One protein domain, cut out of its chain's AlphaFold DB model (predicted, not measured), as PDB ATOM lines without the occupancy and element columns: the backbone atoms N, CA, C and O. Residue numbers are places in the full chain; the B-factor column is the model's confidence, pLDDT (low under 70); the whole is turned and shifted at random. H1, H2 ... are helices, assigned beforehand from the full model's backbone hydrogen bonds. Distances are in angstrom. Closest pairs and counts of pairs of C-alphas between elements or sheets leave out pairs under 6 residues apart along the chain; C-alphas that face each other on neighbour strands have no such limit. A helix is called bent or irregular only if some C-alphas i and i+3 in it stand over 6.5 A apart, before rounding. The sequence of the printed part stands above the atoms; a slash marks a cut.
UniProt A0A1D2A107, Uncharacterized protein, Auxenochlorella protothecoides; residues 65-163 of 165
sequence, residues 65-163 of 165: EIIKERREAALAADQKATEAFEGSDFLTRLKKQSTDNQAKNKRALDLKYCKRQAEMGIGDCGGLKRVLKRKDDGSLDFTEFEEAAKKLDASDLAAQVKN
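AT A GLANCE: This is residues 65 to 163 of the 165 residues of an uncharacterized protein of Auxenochlorella protothecoides (UniProt A0A1D2A107). Two long helices, H1 and H2, meet near their ends as a wide, open V, and from the far end of H2 a long loop folds the chain back into a third helix, H3, which runs back beside H2 in the opposite direction, on the outside of the V and with a gap between them. The three helices make no packed core, and H1 and most of H3 stick out free. The printed part has 99 residues, with three named helices in the order H1, H2, H3 and no named strand; the class is all helix. The whole is extended, with a radius of gyration of the C-alphas of 23.7 A, and spans 79 by 40 by 17 A, only just flat.

HOW THE PARTS SIT: H1, residues 65 to 86, comes first and is joined by a tight link of 2 residues to H2, residues 89 to 119. H1 and H2 are close but not clearly touching, with 1 pair of C-alphas within 8 A, those of Phe 85 and Leu 91, 7.4 A apart. Their lines stand at a steep tilt of 64 degrees, and they run the same way. Their centres are 37.2 A apart. A long link of 23 residues leads from H2 to H3, residues 143 to 161. H2 and H3 are apart, and so are H1 and H3. In H1, H2 and H3 every O i to N i+4 pair is within hydrogen-bond range. Residues 65 to 106 stand free, of which 65 to 86 belong to H1 and 89 to 106 to H2. Residues 146 to 163 also stand free, of which 146 to 161 belong to H3.

IN THESE COORDINATES: H1 begins at C-alpha 65, at (27.175, -34.000, -3.637), and measures 30.9 A from first to last C-alpha. H2, the longest helix with 31 residues, runs from C-alpha 89 at (-7.804, -18.338, -5.070) over 44.9 A to C-alpha 119. H3 has 19 residues and measures 26.8 A, ending at C-alpha 161, at (-21.054, -6.305, -6.421). No helix is bent or irregular.

THE WHOLE: The two C-alphas farthest apart are those of Glu 65 and Asp 137, 80.2 A. The first and last printed C-alphas, of Glu 65 and Asn 163, are 51.6 A apart. The printed part has no cut. Residues 120 to 142 hold no named element, and their C-alphas lie 18 to 33 A from the mean of the C-alphas. The mean pLDDT of the printed part is 72.0. Residues 123 to 163 are under 70, and H3 has a mean of 56.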
ATOM      1  N   GLU A  65      28.192 -33.792  -4.672       70.81
ATOM      2  CA  GLU A  65      27.175 -34.000  -3.637       70.81
ATOM      3  C   GLU A  65      26.568 -32.661  -3.212       70.81
ATOM      4  O   GLU A  65      25.352 -32.510  -3.248       70.81
ATOM      5  N   ILE A  66      27.393 -31.626  -3.026       74.88
ATOM      6  CA  ILE A  66      26.930 -30.258  -2.732       74.88
ATOM      7  C   ILE A  66      26.057 -29.688  -3.869       74.88
ATOM      8  O   ILE A  66      25.080 -28.975  -3.626       74.88
ATOM      9  N   ILE A  67      26.383 -29.984  -5.135       80.06
ATOM     10  CA  ILE A  67      25.559 -29.567  -6.284       80.06
ATOM     11  C   ILE A  67      24.221 -30.317  -6.306       80.06
ATOM     12  O   ILE A  67      23.201 -29.708  -6.642       80.06
ATOM     13  N   LYS A  68      24.208 -31.612  -5.965       83.50
ATOM     14  CA  LYS A  68      22.970 -32.399  -5.869       83.50
ATOM     15  C   LYS A  68      22.086 -31.879  -4.743       83.50
ATOM     16  O   LYS A  68      20.939 -31.550  -5.014       83.50
ATOM     17  N   GLU A  69      22.642 -31.652  -3.556       79.44
ATOM     18  CA  GLU A  69      21.912 -31.076  -2.421       79.44
ATOM     19  C   GLU A  69      21.330 -29.693  -2.746       79.44
ATOM     20  O   GLU A  69      20.164 -29.421  -2.464       79.44
ATOM     21  N   ARG A  70      22.094 -28.816  -3.414       82.56
ATOM     22  CA  ARG A  70      21.575 -27.503  -3.845       82.56
ATOM     23  C   ARG A  70      20.499 -27.606  -4.921       82.56
ATOM     24  O   ARG A  70      19.570 -26.803  -4.907       82.56
ATOM     25  N   ARG A  71      20.612 -28.553  -5.858       82.06
ATOM     26  CA  ARG A  71      19.568 -28.795  -6.864       82.06
ATOM     27  C   ARG A  71      18.304 -29.344  -6.229       82.06
ATOM     28  O   ARG A  71      17.227 -28.881  -6.571       82.06
ATOM     29  N   GLU A  72      18.423 -30.286  -5.308       84.75
ATOM     30  CA  GLU A  72      17.283 -30.862  -4.597       84.75
ATOM     31  C   GLU A  72      16.599 -29.811  -3.712       84.75
ATOM     32  O   GLU A  72      15.375 -29.703  -3.730       84.75
ATOM     33  N   ALA A  73      17.369 -28.946  -3.046       82.56
ATOM     34  CA  ALA A  73      16.833 -27.803  -2.311       82.56
ATOM     35  C   ALA A  73      16.134 -26.776  -3.225       82.56
ATOM     36  O   ALA A  73      15.091 -26.239  -2.852       82.56
ATOM     37  N   ALA A  74      16.671 -26.519  -4.423       83.56
ATOM     38  CA  ALA A  74      16.046 -25.634  -5.407       83.56
ATOM     39  C   ALA A  74      14.741 -26.229  -5.963       83.56
ATOM     40  O   ALA A  74      13.721 -25.551  -5.972       83.56
ATOM     41  N   LEU A  75      14.737 -27.518  -6.317       85.19
ATOM     42  CA  LEU A  75      13.538 -28.224  -6.777       85.19
ATOM     43  C   LEU A  75      12.459 -28.279  -5.689       85.19
ATOM     44  O   LEU A  75      11.281 -28.105  -5.986       85.19
ATOM     45  N   ALA A  76      12.844 -28.472  -4.424       87.69
ATOM     46  CA  ALA A  76      11.913 -28.433  -3.300       87.69
ATOM     47  C   ALA A  76      11.345 -27.022  -3.055       87.69
ATOM     48  O   ALA A  76      10.190 -26.884  -2.651       87.69
ATOM     49  N   ALA A  77      12.131 -25.965  -3.288       87.19
ATOM     50  CA  ALA A  77      11.649 -24.585  -3.215       87.19
ATOM     51  C   ALA A  77      10.680 -24.261  -4.364       87.19
ATOM     52  O   ALA A  77       9.633 -23.660  -4.122       87.19
ATOM     53  N   ASP A  78      10.986 -24.726  -5.575       85.44
ATOM     54  CA  ASP A  78      10.114 -24.580  -6.739       85.44
ATOM     55  C   ASP A  78       8.796 -25.339  -6.544       85.44
ATOM     56  O   ASP A  78       7.738 -24.781  -6.820       85.44
ATOM     57  N   GLN A  79       8.834 -26.555  -5.981       86.19
ATOM     58  CA  GLN A  79       7.637 -27.337  -5.645       86.19
ATOM     59  C   GLN A  79       6.738 -26.609  -4.640       86.19
ATOM     60  O   GLN A  79       5.541 -26.460  -4.882       86.19
ATOM     61  N   LYS A  80       7.316 -26.064  -3.562       85.94
ATOM     62  CA  LYS A  80       6.574 -25.263  -2.573       85.94
ATOM     63  C   LYS A  80       5.966 -24.006  -3.184       85.94
ATOM     64  O   LYS A  80       4.842 -23.639  -2.845       85.94
ATOM     65  N   ALA A  81       6.696 -23.345  -4.081       83.50
ATOM     66  CA  ALA A  81       6.167 -22.210  -4.816       83.50
ATOM     67  C   ALA A  81       4.992 -22.649  -5.704       83.50
ATOM     68  O   ALA A  81       3.925 -22.046  -5.620       83.50
ATOM     69  N   THR A  82       5.127 -23.727  -6.487       85.69
ATOM     70  CA  THR A  82       4.030 -24.245  -7.322       85.69
ATOM     71  C   THR A  82       2.816 -24.671  -6.510       85.69
ATOM     72  O   THR A  82       1.711 -24.316  -6.896       85.69
ATOM     73  N   GLU A  83       2.982 -25.323  -5.362       85.25
ATOM     74  CA  GLU A  83       1.869 -25.704  -4.483       85.25
ATOM     75  C   GLU A  83       1.128 -24.472  -3.938       85.25
ATOM     76  O   GLU A  83      -0.104 -24.422  -3.955       85.25
ATOM     77  N   ALA A  84       1.867 -23.433  -3.530       84.50
ATOM     78  CA  ALA A  84       1.284 -22.164  -3.096       84.50
ATOM     79  C   ALA A  84       0.550 -21.438  -4.238       84.50
ATOM     80  O   ALA A  84      -0.499 -20.826  -4.021       84.50
ATOM     81  N   PHE A  85       1.063 -21.523  -5.468       84.44
ATOM     82  CA  PHE A  85       0.390 -20.976  -6.644       84.44
ATOM     83  C   PHE A  85      -0.851 -21.797  -7.026       84.44
ATOM     84  O   PHE A  85      -1.895 -21.210  -7.310       84.44
ATOM     85  N   GLU A  86      -0.783 -23.128  -6.987       83.31
ATOM     86  CA  GLU A  86      -1.873 -24.050  -7.328       83.31
ATOM     87  C   GLU A  86      -3.053 -23.975  -6.359       83.31
ATOM     88  O   GLU A  86      -4.203 -24.044  -6.803       83.31
ATOM     89  N   GLY A  87      -2.775 -23.769  -5.070       83.06
ATOM     90  CA  GLY A  87      -3.781 -23.531  -4.035       83.06
ATOM     91  C   GLY A  87      -4.334 -22.104  -4.003       83.06
ATOM     92  O   GLY A  87      -5.235 -21.826  -3.215       83.06
ATOM     93  N   SER A  88      -3.823 -21.188  -4.834       91.06
ATOM     94  CA  SER A  88      -4.266 -19.794  -4.808       91.06
ATOM     95  C   SER A  88      -5.706 -19.621  -5.309       91.06
ATOM     96  O   SER A  88      -6.153 -20.228  -6.295       91.06
ATOM     97  N   ASP A  89      -6.438 -18.704  -4.673       88.69
ATOM     98  CA  ASP A  89      -7.804 -18.338  -5.070       88.69
ATOM     99  C   ASP A  89      -7.874 -17.821  -6.514       88.69
ATOM    100  O   ASP A  89      -8.884 -17.983  -7.204       88.69
ATOM    101  N   PHE A  90      -6.780 -17.226  -6.996       90.56
ATOM    102  CA  PHE A  90      -6.665 -16.710  -8.351       90.56
ATOM    103  C   PHE A  90      -6.738 -17.821  -9.404       90.56
ATOM    104  O   PHE A  90      -7.561 -17.738 -10.321       90.56
ATOM    105  N   LEU A  91      -5.952 -18.894  -9.260       87.69
ATOM    106  CA  LEU A  91      -6.008 -20.017 -10.203       87.69
ATOM    107  C   LEU A  91      -7.343 -20.753 -10.127       87.69
ATOM    108  O   LEU A  91      -7.854 -21.202 -11.154       87.69
ATOM    109  N   THR A  92      -7.959 -20.818  -8.949       86.19
ATOM    110  CA  THR A  92      -9.302 -21.391  -8.799       86.19
ATOM    111  C   THR A  92     -10.350 -20.574  -9.562       86.19
ATOM    112  O   THR A  92     -11.193 -21.148 -10.259       86.19
ATOM    113  N   ARG A  93     -10.281 -19.236  -9.507       90.38
ATOM    114  CA  ARG A  93     -11.149 -18.344 -10.298       90.38
ATOM    115  C   ARG A  93     -10.917 -18.508 -11.797       90.38
ATOM    116  O   ARG A  93     -11.886 -18.656 -12.538       90.38
ATOM    117  N   LEU A  94      -9.662 -18.549 -12.241       90.56
ATOM    118  CA  LEU A  94      -9.329 -18.737 -13.656       90.56
ATOM    119  C   LEU A  94      -9.769 -20.104 -14.187       90.56
ATOM    120  O   LEU A  94     -10.289 -20.185 -15.298       90.56
ATOM    121  N   LYS A  95      -9.614 -21.176 -13.399       90.31
ATOM    122  CA  LYS A  95     -10.104 -22.512 -13.767       90.31
ATOM    123  C   LYS A  95     -11.622 -22.502 -13.957       90.31
ATOM    124  O   LYS A  95     -12.082 -22.959 -14.998       90.31
ATOM    125  N   LYS A  96     -12.375 -21.911 -13.017       89.38
ATOM    126  CA  LYS A  96     -13.839 -21.755 -13.129       89.38
ATOM    127  C   LYS A  96     -14.237 -20.948 -14.372       89.38
ATOM    128  O   LYS A  96     -15.025 -21.413 -15.188       89.38
ATOM    129  N   GLN A  97     -13.608 -19.793 -14.589       86.81
ATOM    130  CA  GLN A  97     -13.867 -18.974 -15.778       86.81
ATOM    131  C   GLN A  97     -13.538 -19.710 -17.082       86.81
ATOM    132  O   GLN A  97     -14.269 -19.593 -18.062       86.81
ATOM    133  N   SER A  98     -12.457 -20.489 -17.116       89.88
ATOM    134  CA  SER A  98     -12.064 -21.262 -18.295       89.88
ATOM    135  C   SER A  98     -13.081 -22.357 -18.624       89.88
ATOM    136  O   SER A  98     -13.485 -22.482 -19.783       89.88
ATOM    137  N   THR A  99     -13.567 -23.099 -17.621       86.06
ATOM    138  CA  THR A  99     -14.610 -24.120 -17.824       86.06
ATOM    139  C   THR A  99     -15.924 -23.506 -18.302       86.06
ATOM    140  O   THR A  99     -16.537 -24.019 -19.243       86.06
ATOM    141  N   ASP A 100     -16.311 -22.361 -17.738       85.00
ATOM    142  CA  ASP A 100     -17.537 -21.656 -18.122       85.00
ATOM    143  C   ASP A 100     -17.437 -21.097 -19.551       85.00
ATOM    144  O   ASP A 100     -18.360 -21.230 -20.363       85.00
ATOM    145  N   ASN A 101     -16.276 -20.542 -19.906       86.88
ATOM    146  CA  ASN A 101     -16.012 -20.021 -21.244       86.88
ATOM    147  C   ASN A 101     -15.882 -21.133 -22.287       86.88
ATOM    148  O   ASN A 101     -16.258 -20.931 -23.441       86.88
ATOM    149  N   GLN A 102     -15.414 -22.326 -21.917       85.81
ATOM    150  CA  GLN A 102     -15.289 -23.447 -22.847       85.81
ATOM    151  C   GLN A 102     -16.653 -23.874 -23.406       85.81
ATOM    152  O   GLN A 102     -16.792 -24.071 -24.616       85.81
ATOM    153  N   ALA A 103     -17.671 -23.991 -22.548       80.44
ATOM    154  CA  ALA A 103     -19.021 -24.353 -22.974       80.44
ATOM    155  C   ALA A 103     -19.665 -23.249 -23.831       80.44
ATOM    156  O   ALA A 103     -20.285 -23.548 -24.857       80.44
ATOM    157  N   LYS A 104     -19.474 -21.978 -23.452       82.88
ATOM    158  CA  LYS A 104     -19.962 -20.813 -24.209       82.88
ATOM    159  C   LYS A 104     -19.306 -20.726 -25.594       82.88
ATOM    160  O   LYS A 104     -20.004 -20.588 -26.596       82.88
ATOM    161  N   ASN A 105     -17.987 -20.904 -25.670       82.38
ATOM    162  CA  ASN A 105     -17.222 -20.811 -26.914       82.38
ATOM    163  C   ASN A 105     -17.544 -21.940 -27.895       82.38
ATOM    164  O   ASN A 105     -17.685 -21.671 -29.087       82.38
ATOM    165  N   LYS A 106     -17.714 -23.180 -27.412       85.69
ATOM    166  CA  LYS A 106     -18.148 -24.307 -28.258       85.69
ATOM    167  C   LYS A 106     -19.496 -24.008 -28.915       85.69
ATOM    168  O   LYS A 106     -19.600 -24.025 -30.135       85.69
ATOM    169  N   ARG A 107     -20.488 -23.591 -28.120       80.75
ATOM    170  CA  ARG A 107     -21.824 -23.229 -28.624       80.75
ATOM    171  C   ARG A 107     -21.779 -22.060 -29.608       80.75
ATOM    172  O   ARG A 107     -22.438 -22.103 -30.642       80.75
ATOM    173  N   ALA A 108     -20.998 -21.023 -29.309       81.31
ATOM    174  CA  ALA A 108     -20.851 -19.868 -30.188       81.31
ATOM    175  C   ALA A 108     -20.202 -20.237 -31.532       81.31
ATOM    176  O   ALA A 108     -20.601 -19.710 -32.572       81.31
ATOM    177  N   LEU A 109     -19.215 -21.136 -31.529       84.81
ATOM    178  CA  LEU A 109     -18.606 -21.649 -32.754       84.81
ATOM    179  C   LEU A 109     -19.600 -22.488 -33.553       84.81
ATOM    180  O   LEU A 109     -19.790 -22.212 -34.735       84.81
ATOM    181  N   ASP A 110     -20.286 -23.431 -32.914       83.25
ATOM    182  CA  ASP A 110     -21.280 -24.287 -33.565       83.25
ATOM    183  C   ASP A 110     -22.384 -23.460 -34.245       83.25
ATOM    184  O   ASP A 110     -22.742 -23.715 -35.395       83.25
ATOM    185  N   LEU A 111     -22.856 -22.398 -33.582       83.19
ATOM    186  CA  LEU A 111     -23.807 -21.436 -34.148       83.19
ATOM    187  C   LEU A 111     -23.236 -20.697 -35.367       83.19
ATOM    188  O   LEU A 111     -23.922 -20.561 -36.381       83.19
ATOM    189  N   LYS A 112     -21.981 -20.235 -35.301       85.12
ATOM    190  CA  LYS A 112     -21.315 -19.550 -36.424       85.12
ATOM    191  C   LYS A 112     -21.142 -20.469 -37.631       85.12
ATOM    192  O   LYS A 112     -21.401 -20.040 -38.757       85.12
ATOM    193  N   TYR A 113     -20.717 -21.712 -37.414       84.81
ATOM    194  CA  TYR A 113     -20.554 -22.693 -38.487       84.81
ATOM    195  C   TYR A 113     -21.898 -23.084 -39.094       84.81
ATOM    196  O   TYR A 113     -22.021 -23.093 -40.315       84.81
ATOM    197  N   CYS A 114     -22.913 -23.299 -38.258       81.88
ATOM    198  CA  CYS A 114     -24.281 -23.537 -38.701       81.88
ATOM    199  C   CYS A 114     -24.813 -22.391 -39.576       81.88
ATOM    200  O   CYS A 114     -25.268 -22.633 -40.691       81.88
ATOM    201  N   LYS A 115     -24.696 -21.135 -39.122       82.19
ATOM    202  CA  LYS A 115     -25.144 -19.971 -39.901       82.19
ATOM    203  C   LYS A 115     -24.457 -19.916 -41.266       82.19
ATOM    204  O   LYS A 115     -25.121 -19.754 -42.284       82.19
ATOM    205  N   ARG A 116     -23.138 -20.114 -41.296       83.62
ATOM    206  CA  ARG A 116     -22.370 -20.105 -42.544       83.62
ATOM    207  C   ARG A 116     -22.762 -21.254 -43.480       83.62
ATOM    208  O   ARG A 116     -22.794 -21.067 -44.689       83.62
ATOM    209  N   GLN A 117     -23.050 -22.440 -42.950       83.12
ATOM    210  CA  GLN A 117     -23.506 -23.579 -43.753       83.12
ATOM    211  C   GLN A 117     -24.896 -23.336 -44.350       83.12
ATOM    212  O   GLN A 117     -25.095 -23.605 -45.535       83.12
ATOM    213  N   ALA A 118     -25.807 -22.738 -43.576       78.12
ATOM    214  CA  ALA A 118     -27.124 -22.330 -44.057       78.12
ATOM    215  C   ALA A 118     -27.029 -21.283 -45.183       78.12
ATOM    216  O   ALA A 118     -27.728 -21.403 -46.186       78.12
ATOM    217  N   GLU A 119     -26.114 -20.313 -45.074       78.75
ATOM    218  CA  GLU A 119     -25.835 -19.327 -46.135       78.75
ATOM    219  C   GLU A 119     -25.289 -19.974 -47.421       78.75
ATOM    220  O   GLU A 119     -25.535 -19.479 -48.517       78.75
ATOM    221  N   MET A 120     -24.576 -21.098 -47.303       80.06
ATOM    222  CA  MET A 120     -24.060 -21.864 -48.444       80.06
ATOM    223  C   MET A 120     -25.056 -22.912 -48.975       80.06
ATOM    224  O   MET A 120     -24.720 -23.650 -49.898       80.06
ATOM    225  N   GLY A 121     -26.260 -23.010 -48.401       77.75
ATOM    226  CA  GLY A 121     -27.266 -24.010 -48.778       77.75
ATOM    227  C   GLY A 121     -26.903 -25.451 -48.391       77.75
ATOM    228  O   GLY A 121     -27.529 -26.394 -48.875       77.75
ATOM    229  N   ILE A 122     -25.901 -25.646 -47.526       76.38
ATOM    230  CA  ILE A 122     -25.430 -26.966 -47.093       76.38
ATOM    231  C   ILE A 122     -26.165 -27.352 -45.807       76.38
ATOM    232  O   ILE A 122     -25.677 -27.078 -44.720       76.38
ATOM    233  N   GLY A 123     -27.316 -28.017 -45.952       65.25
ATOM    234  CA  GLY A 123     -27.979 -28.792 -44.895       65.25
ATOM    235  C   GLY A 123     -28.554 -28.000 -43.711       65.25
ATOM    236  O   GLY A 123     -27.936 -27.120 -43.125       65.25
ATOM    237  N   ASP A 124     -29.770 -28.366 -43.306       62.78
ATOM    238  CA  ASP A 124     -30.408 -27.878 -42.080       62.78
ATOM    239  C   ASP A 124     -29.498 -28.230 -40.884       62.78
ATOM    240  O   ASP A 124     -29.125 -29.395 -40.746       62.78
ATOM    241  N   CYS A 125     -29.132 -27.261 -40.035       66.12
ATOM    242  CA  CYS A 125     -28.245 -27.454 -38.878       66.12
ATOM    243  C   CYS A 125     -28.819 -28.465 -37.864       66.12
ATOM    244  O   CYS A 125     -29.372 -28.098 -36.822       66.12
ATOM    245  N   GLY A 126     -28.725 -29.755 -38.177       57.22
ATOM    246  CA  GLY A 126     -29.528 -30.821 -37.576       57.22
ATOM    247  C   GLY A 126     -29.240 -31.079 -36.099       57.22
ATOM    248  O   GLY A 126     -30.055 -31.704 -35.428       57.22
ATOM    249  N   GLY A 127     -28.127 -30.560 -35.571       57.62
ATOM    250  CA  GLY A 127     -27.746 -30.686 -34.162       57.62
ATOM    251  C   GLY A 127     -28.125 -29.500 -33.265       57.62
ATOM    252  O   GLY A 127     -28.265 -29.685 -32.060       57.62
ATOM    253  N   LEU A 128     -28.330 -28.293 -33.817       57.56
ATOM    254  CA  LEU A 128     -28.584 -27.076 -33.019       57.56
ATOM    255  C   LEU A 128     -30.073 -26.772 -32.785       57.56
ATOM    256  O   LEU A 128     -30.397 -25.869 -32.010       57.56
ATOM    257  N   LYS A 129     -30.983 -27.557 -33.382       50.78
ATOM    258  CA  LYS A 129     -32.447 -27.403 -33.248       50.78
ATOM    259  C   LYS A 129     -32.966 -27.415 -31.801       50.78
ATOM    260  O   LYS A 129     -34.081 -26.972 -31.570       50.78
ATOM    261  N   ARG A 130     -32.194 -27.896 -30.817       49.53
ATOM    262  CA  ARG A 130     -32.621 -27.876 -29.402       49.53
ATOM    263  C   ARG A 130     -32.395 -26.542 -28.692       49.53
ATOM    264  O   ARG A 130     -32.905 -26.381 -27.591       49.53
ATOM    265  N   VAL A 131     -31.627 -25.620 -29.276       51.22
ATOM    266  CA  VAL A 131     -31.303 -24.342 -28.620       51.22
ATOM    267  C   VAL A 131     -31.855 -23.149 -29.400       51.22
ATOM    268  O   VAL A 131     -32.253 -22.168 -28.791       51.22
ATOM    269  N   LEU A 132     -31.959 -23.244 -30.728       52.19
ATOM    270  CA  LEU A 132     -32.652 -22.252 -31.553       52.19
ATOM    271  C   LEU A 132     -34.095 -22.704 -31.780       52.19
ATOM    272  O   LEU A 132     -34.346 -23.572 -32.622       52.19
ATOM    273  N   LYS A 133     -35.048 -22.127 -31.043       49.81
ATOM    274  CA  LYS A 133     -36.459 -22.248 -31.412       49.81
ATOM    275  C   LYS A 133     -36.664 -21.524 -32.744       49.81
ATOM    276  O   LYS A 133     -36.290 -20.364 -32.907       49.81
ATOM    277  N   ARG A 134     -37.203 -22.249 -33.718       46.03
ATOM    278  CA  ARG A 134     -37.638 -21.706 -35.007       46.03
ATOM    279  C   ARG A 134     -39.043 -21.142 -34.787       46.03
ATOM    280  O   ARG A 134     -39.888 -21.876 -34.276       46.03
ATOM    281  N   LYS A 135     -39.270 -19.868 -35.108       55.03
ATOM    282  CA  LYS A 135     -40.619 -19.285 -35.103       55.03
ATOM    283  C   LYS A 135     -41.459 -19.901 -36.220       55.03
ATOM    284  O   LYS A 135     -40.924 -20.454 -37.185       55.03
ATOM    285  N   ASP A 136     -42.777 -19.777 -36.100       45.84
ATOM    286  CA  ASP A 136     -43.747 -20.301 -37.072       45.84
ATOM    287  C   ASP A 136     -43.611 -19.665 -38.471       45.84
ATOM    288  O   ASP A 136     -44.087 -20.215 -39.460       45.84
ATOM    289  N   ASP A 137     -42.901 -18.539 -38.575       50.28
ATOM    290  CA  ASP A 137     -42.550 -17.854 -39.824       50.28
ATOM    291  C   ASP A 137     -41.292 -18.426 -40.517       50.28
ATOM    292  O   ASP A 137     -40.884 -17.950 -41.577       50.28
ATOM    293  N   GLY A 138     -40.662 -19.452 -39.936       52.50
ATOM    294  CA  GLY A 138     -39.441 -20.069 -40.454       52.50
ATOM    295  C   GLY A 138     -38.156 -19.299 -40.134       52.50
ATOM    296  O   GLY A 138     -37.072 -19.773 -40.489       52.50
ATOM    297  N   SER A 139     -38.243 -18.162 -39.438       51.50
ATOM    298  CA  SER A 139     -37.079 -17.405 -38.982       51.50
ATOM    299  C   SER A 139     -36.483 -18.010 -37.700       51.50
ATOM    300  O   SER A 139     -37.159 -18.667 -36.900       51.50
ATOM    301  N   LEU A 140     -35.167 -17.867 -37.535       55.88
ATOM    302  CA  LEU A 140     -34.462 -18.291 -36.325       55.88
ATOM    303  C   LEU A 140     -34.419 -17.120 -35.345       55.88
ATOM    304  O   LEU A 140     -33.832 -16.081 -35.652       55.88
ATOM    305  N   ASP A 141     -34.997 -17.307 -34.162       52.66
ATOM    306  CA  ASP A 141     -34.942 -16.309 -33.102       52.66
ATOM    307  C   ASP A 141     -33.618 -16.379 -32.350       52.66
ATOM    308  O   ASP A 141     -33.336 -17.308 -31.593       52.66
ATOM    309  N   PHE A 142     -32.809 -15.341 -32.531       56.84
ATOM    310  CA  PHE A 142     -31.589 -15.117 -31.755       56.84
ATOM    311  C   PHE A 142     -31.851 -14.304 -30.475       56.84
ATOM    312  O   PHE A 142     -30.953 -14.141 -29.650       56.84
ATOM    313  N   THR A 143     -33.076 -13.801 -30.287       52.91
ATOM    314  CA  THR A 143     -33.441 -12.871 -29.209       52.91
ATOM    315  C   THR A 143     -33.428 -13.525 -27.829       52.91
ATOM    316  O   THR A 143     -32.925 -12.910 -26.892       52.91
ATOM    317  N   GLU A 144     -33.849 -14.791 -27.697       55.19
ATOM    318  CA  GLU A 144     -33.759 -15.521 -26.417       55.19
ATOM    319  C   GLU A 144     -32.295 -15.711 -25.966       55.19
ATOM    320  O   GLU A 144     -32.021 -15.731 -24.768       55.19
ATOM    321  N   PHE A 145     -31.332 -15.785 -26.893       53.03
ATOM    322  CA  PHE A 145     -29.907 -15.906 -26.557       53.03
ATOM    323  C   PHE A 145     -29.275 -14.586 -26.145       53.03
ATOM    324  O   PHE A 145     -28.456 -14.569 -25.231       53.03
ATOM    325  N   GLU A 146     -29.630 -13.492 -26.814       54.59
ATOM    326  CA  GLU A 146     -29.127 -12.166 -26.460       54.59
ATOM    327  C   GLU A 146     -29.708 -11.702 -25.117       54.59
ATOM    328  O   GLU A 146     -29.019 -11.074 -24.315       54.59
ATOM    329  N   GLU A 147     -30.957 -12.074 -24.830       56.62
ATOM    330  CA  GLU A 147     -31.608 -11.808 -23.550       56.62
ATOM    331  C   GLU A 147     -31.109 -12.747 -22.437       56.62
ATOM    332  O   GLU A 147     -30.914 -12.300 -21.307       56.62
ATOM    333  N   ALA A 148     -30.819 -14.022 -22.737       54.38
ATOM    334  CA  ALA A 148     -30.164 -14.931 -21.794       54.38
ATOM    335  C   ALA A 148     -28.716 -14.510 -21.495       54.38
ATOM    336  O   ALA A 148     -28.298 -14.576 -20.341       54.38
ATOM    337  N   ALA A 149     -27.969 -14.028 -22.495       55.31
ATOM    338  CA  ALA A 149     -26.638 -13.455 -22.306       55.31
ATOM    339  C   ALA A 149     -26.701 -12.202 -21.418       55.31
ATOM    340  O   ALA A 149     -26.015 -12.150 -20.403       55.31
ATOM    341  N   LYS A 150     -27.622 -11.266 -21.697       60.34
ATOM    342  CA  LYS A 150     -27.823 -10.062 -20.869       60.34
ATOM    343  C   LYS A 150     -28.269 -10.379 -19.435       60.34
ATOM    344  O   LYS A 150     -27.830  -9.709 -18.504       60.34
ATOM    345  N   LYS A 151     -29.113 -11.400 -19.227       56.72
ATOM    346  CA  LYS A 151     -29.525 -11.848 -17.881       56.72
ATOM    347  C   LYS A 151     -28.373 -12.505 -17.113       56.72
ATOM    348  O   LYS A 151     -28.269 -12.280 -15.911       56.72
ATOM    349  N   LEU A 152     -27.503 -13.253 -17.799       55.00
ATOM    350  CA  LEU A 152     -26.300 -13.857 -17.214       55.00
ATOM    351  C   LEU A 152     -25.252 -12.799 -16.834       55.00
ATOM    352  O   LEU A 152     -24.759 -12.818 -15.709       55.00
ATOM    353  N   ASP A 153     -25.000 -11.822 -17.709       55.00
ATOM    354  CA  ASP A 153     -24.075 -10.715 -17.438       55.00
ATOM    355  C   ASP A 153     -24.568  -9.832 -16.271       55.00
ATOM    356  O   ASP A 153     -23.775  -9.392 -15.437       55.00
ATOM    357  N   ALA A 154     -25.886  -9.624 -16.148       59.25
ATOM    358  CA  ALA A 154     -26.487  -8.906 -15.021       59.25
ATOM    359  C   ALA A 154     -26.388  -9.683 -13.694       59.25
ATOM    360  O   ALA A 154     -26.143  -9.082 -12.644       59.25
ATOM    361  N   SER A 155     -26.542 -11.013 -13.719       58.78
ATOM    362  CA  SER A 155     -26.344 -11.850 -12.529       58.78
ATOM    363  C   SER A 155     -24.876 -11.948 -12.107       58.78
ATOM    364  O   SER A 155     -24.596 -11.942 -10.909       58.78
ATOM    365  N   ASP A 156     -23.945 -11.956 -13.065       55.62
ATOM    366  CA  ASP A 156     -22.504 -11.952 -12.798       55.62
ATOM    367  C   ASP A 156     -22.040 -10.590 -12.250       55.62
ATOM    368  O   ASP A 156     -21.240 -10.552 -11.313       55.62
ATOM    369  N   LEU A 157     -22.599  -9.469 -12.733       56.72
ATOM    370  CA  LEU A 157     -22.390  -8.148 -12.119       56.72
ATOM    371  C   LEU A 157     -22.946  -8.094 -10.689       56.72
ATOM    372  O   LEU A 157     -22.276  -7.600  -9.786       56.72
ATOM    373  N   ALA A 158     -24.147  -8.629 -10.450       56.53
ATOM    374  CA  ALA A 158     -24.757  -8.648  -9.120       56.53
ATOM    375  C   ALA A 158     -23.987  -9.540  -8.125       56.53
ATOM    376  O   ALA A 158     -23.913  -9.224  -6.934       56.53
ATOM    377  N   ALA A 159     -23.390 -10.638  -8.600       57.34
ATOM    378  CA  ALA A 159     -22.526 -11.504  -7.804       57.34
ATOM    379  C   ALA A 159     -21.153 -10.869  -7.523       57.34
ATOM    380  O   ALA A 159     -20.606 -11.062  -6.436       57.34
ATOM    381  N   GLN A 160     -20.610 -10.078  -8.456       55.88
ATOM    382  CA  GLN A 160     -19.386  -9.306  -8.225       55.88
ATOM    383  C   GLN A 160     -19.613  -8.161  -7.230       55.88
ATOM    384  O   GLN A 160     -18.823  -8.016  -6.304       55.88
ATOM    385  N   VAL A 161     -20.723  -7.419  -7.335       55.78
ATOM    386  CA  VAL A 161     -21.054  -6.305  -6.421       55.78
ATOM    387  C   VAL A 161     -21.292  -6.775  -4.979       55.78
ATOM    388  O   VAL A 161     -20.924  -6.072  -4.046       55.78
ATOM    389  N   LYS A 162     -21.832  -7.984  -4.763       54.72
ATOM    390  CA  LYS A 162     -22.003  -8.572  -3.415       54.72
ATOM    391  C   LYS A 162     -20.703  -9.047  -2.747       54.72
ATOM    392  O   LYS A 162     -20.740  -9.392  -1.573       54.72
ATOM    393  N   ASN A 163     -19.592  -9.104  -3.484       50.47
ATOM    394  CA  ASN A 163     -18.282  -9.530  -2.979       50.47
ATOM    395  C   ASN A 163     -17.260  -8.378  -2.916       50.47
ATOM    396  O   ASN A 163     -16.069  -8.641  -2.734       50.47
TER     397      ASN A 163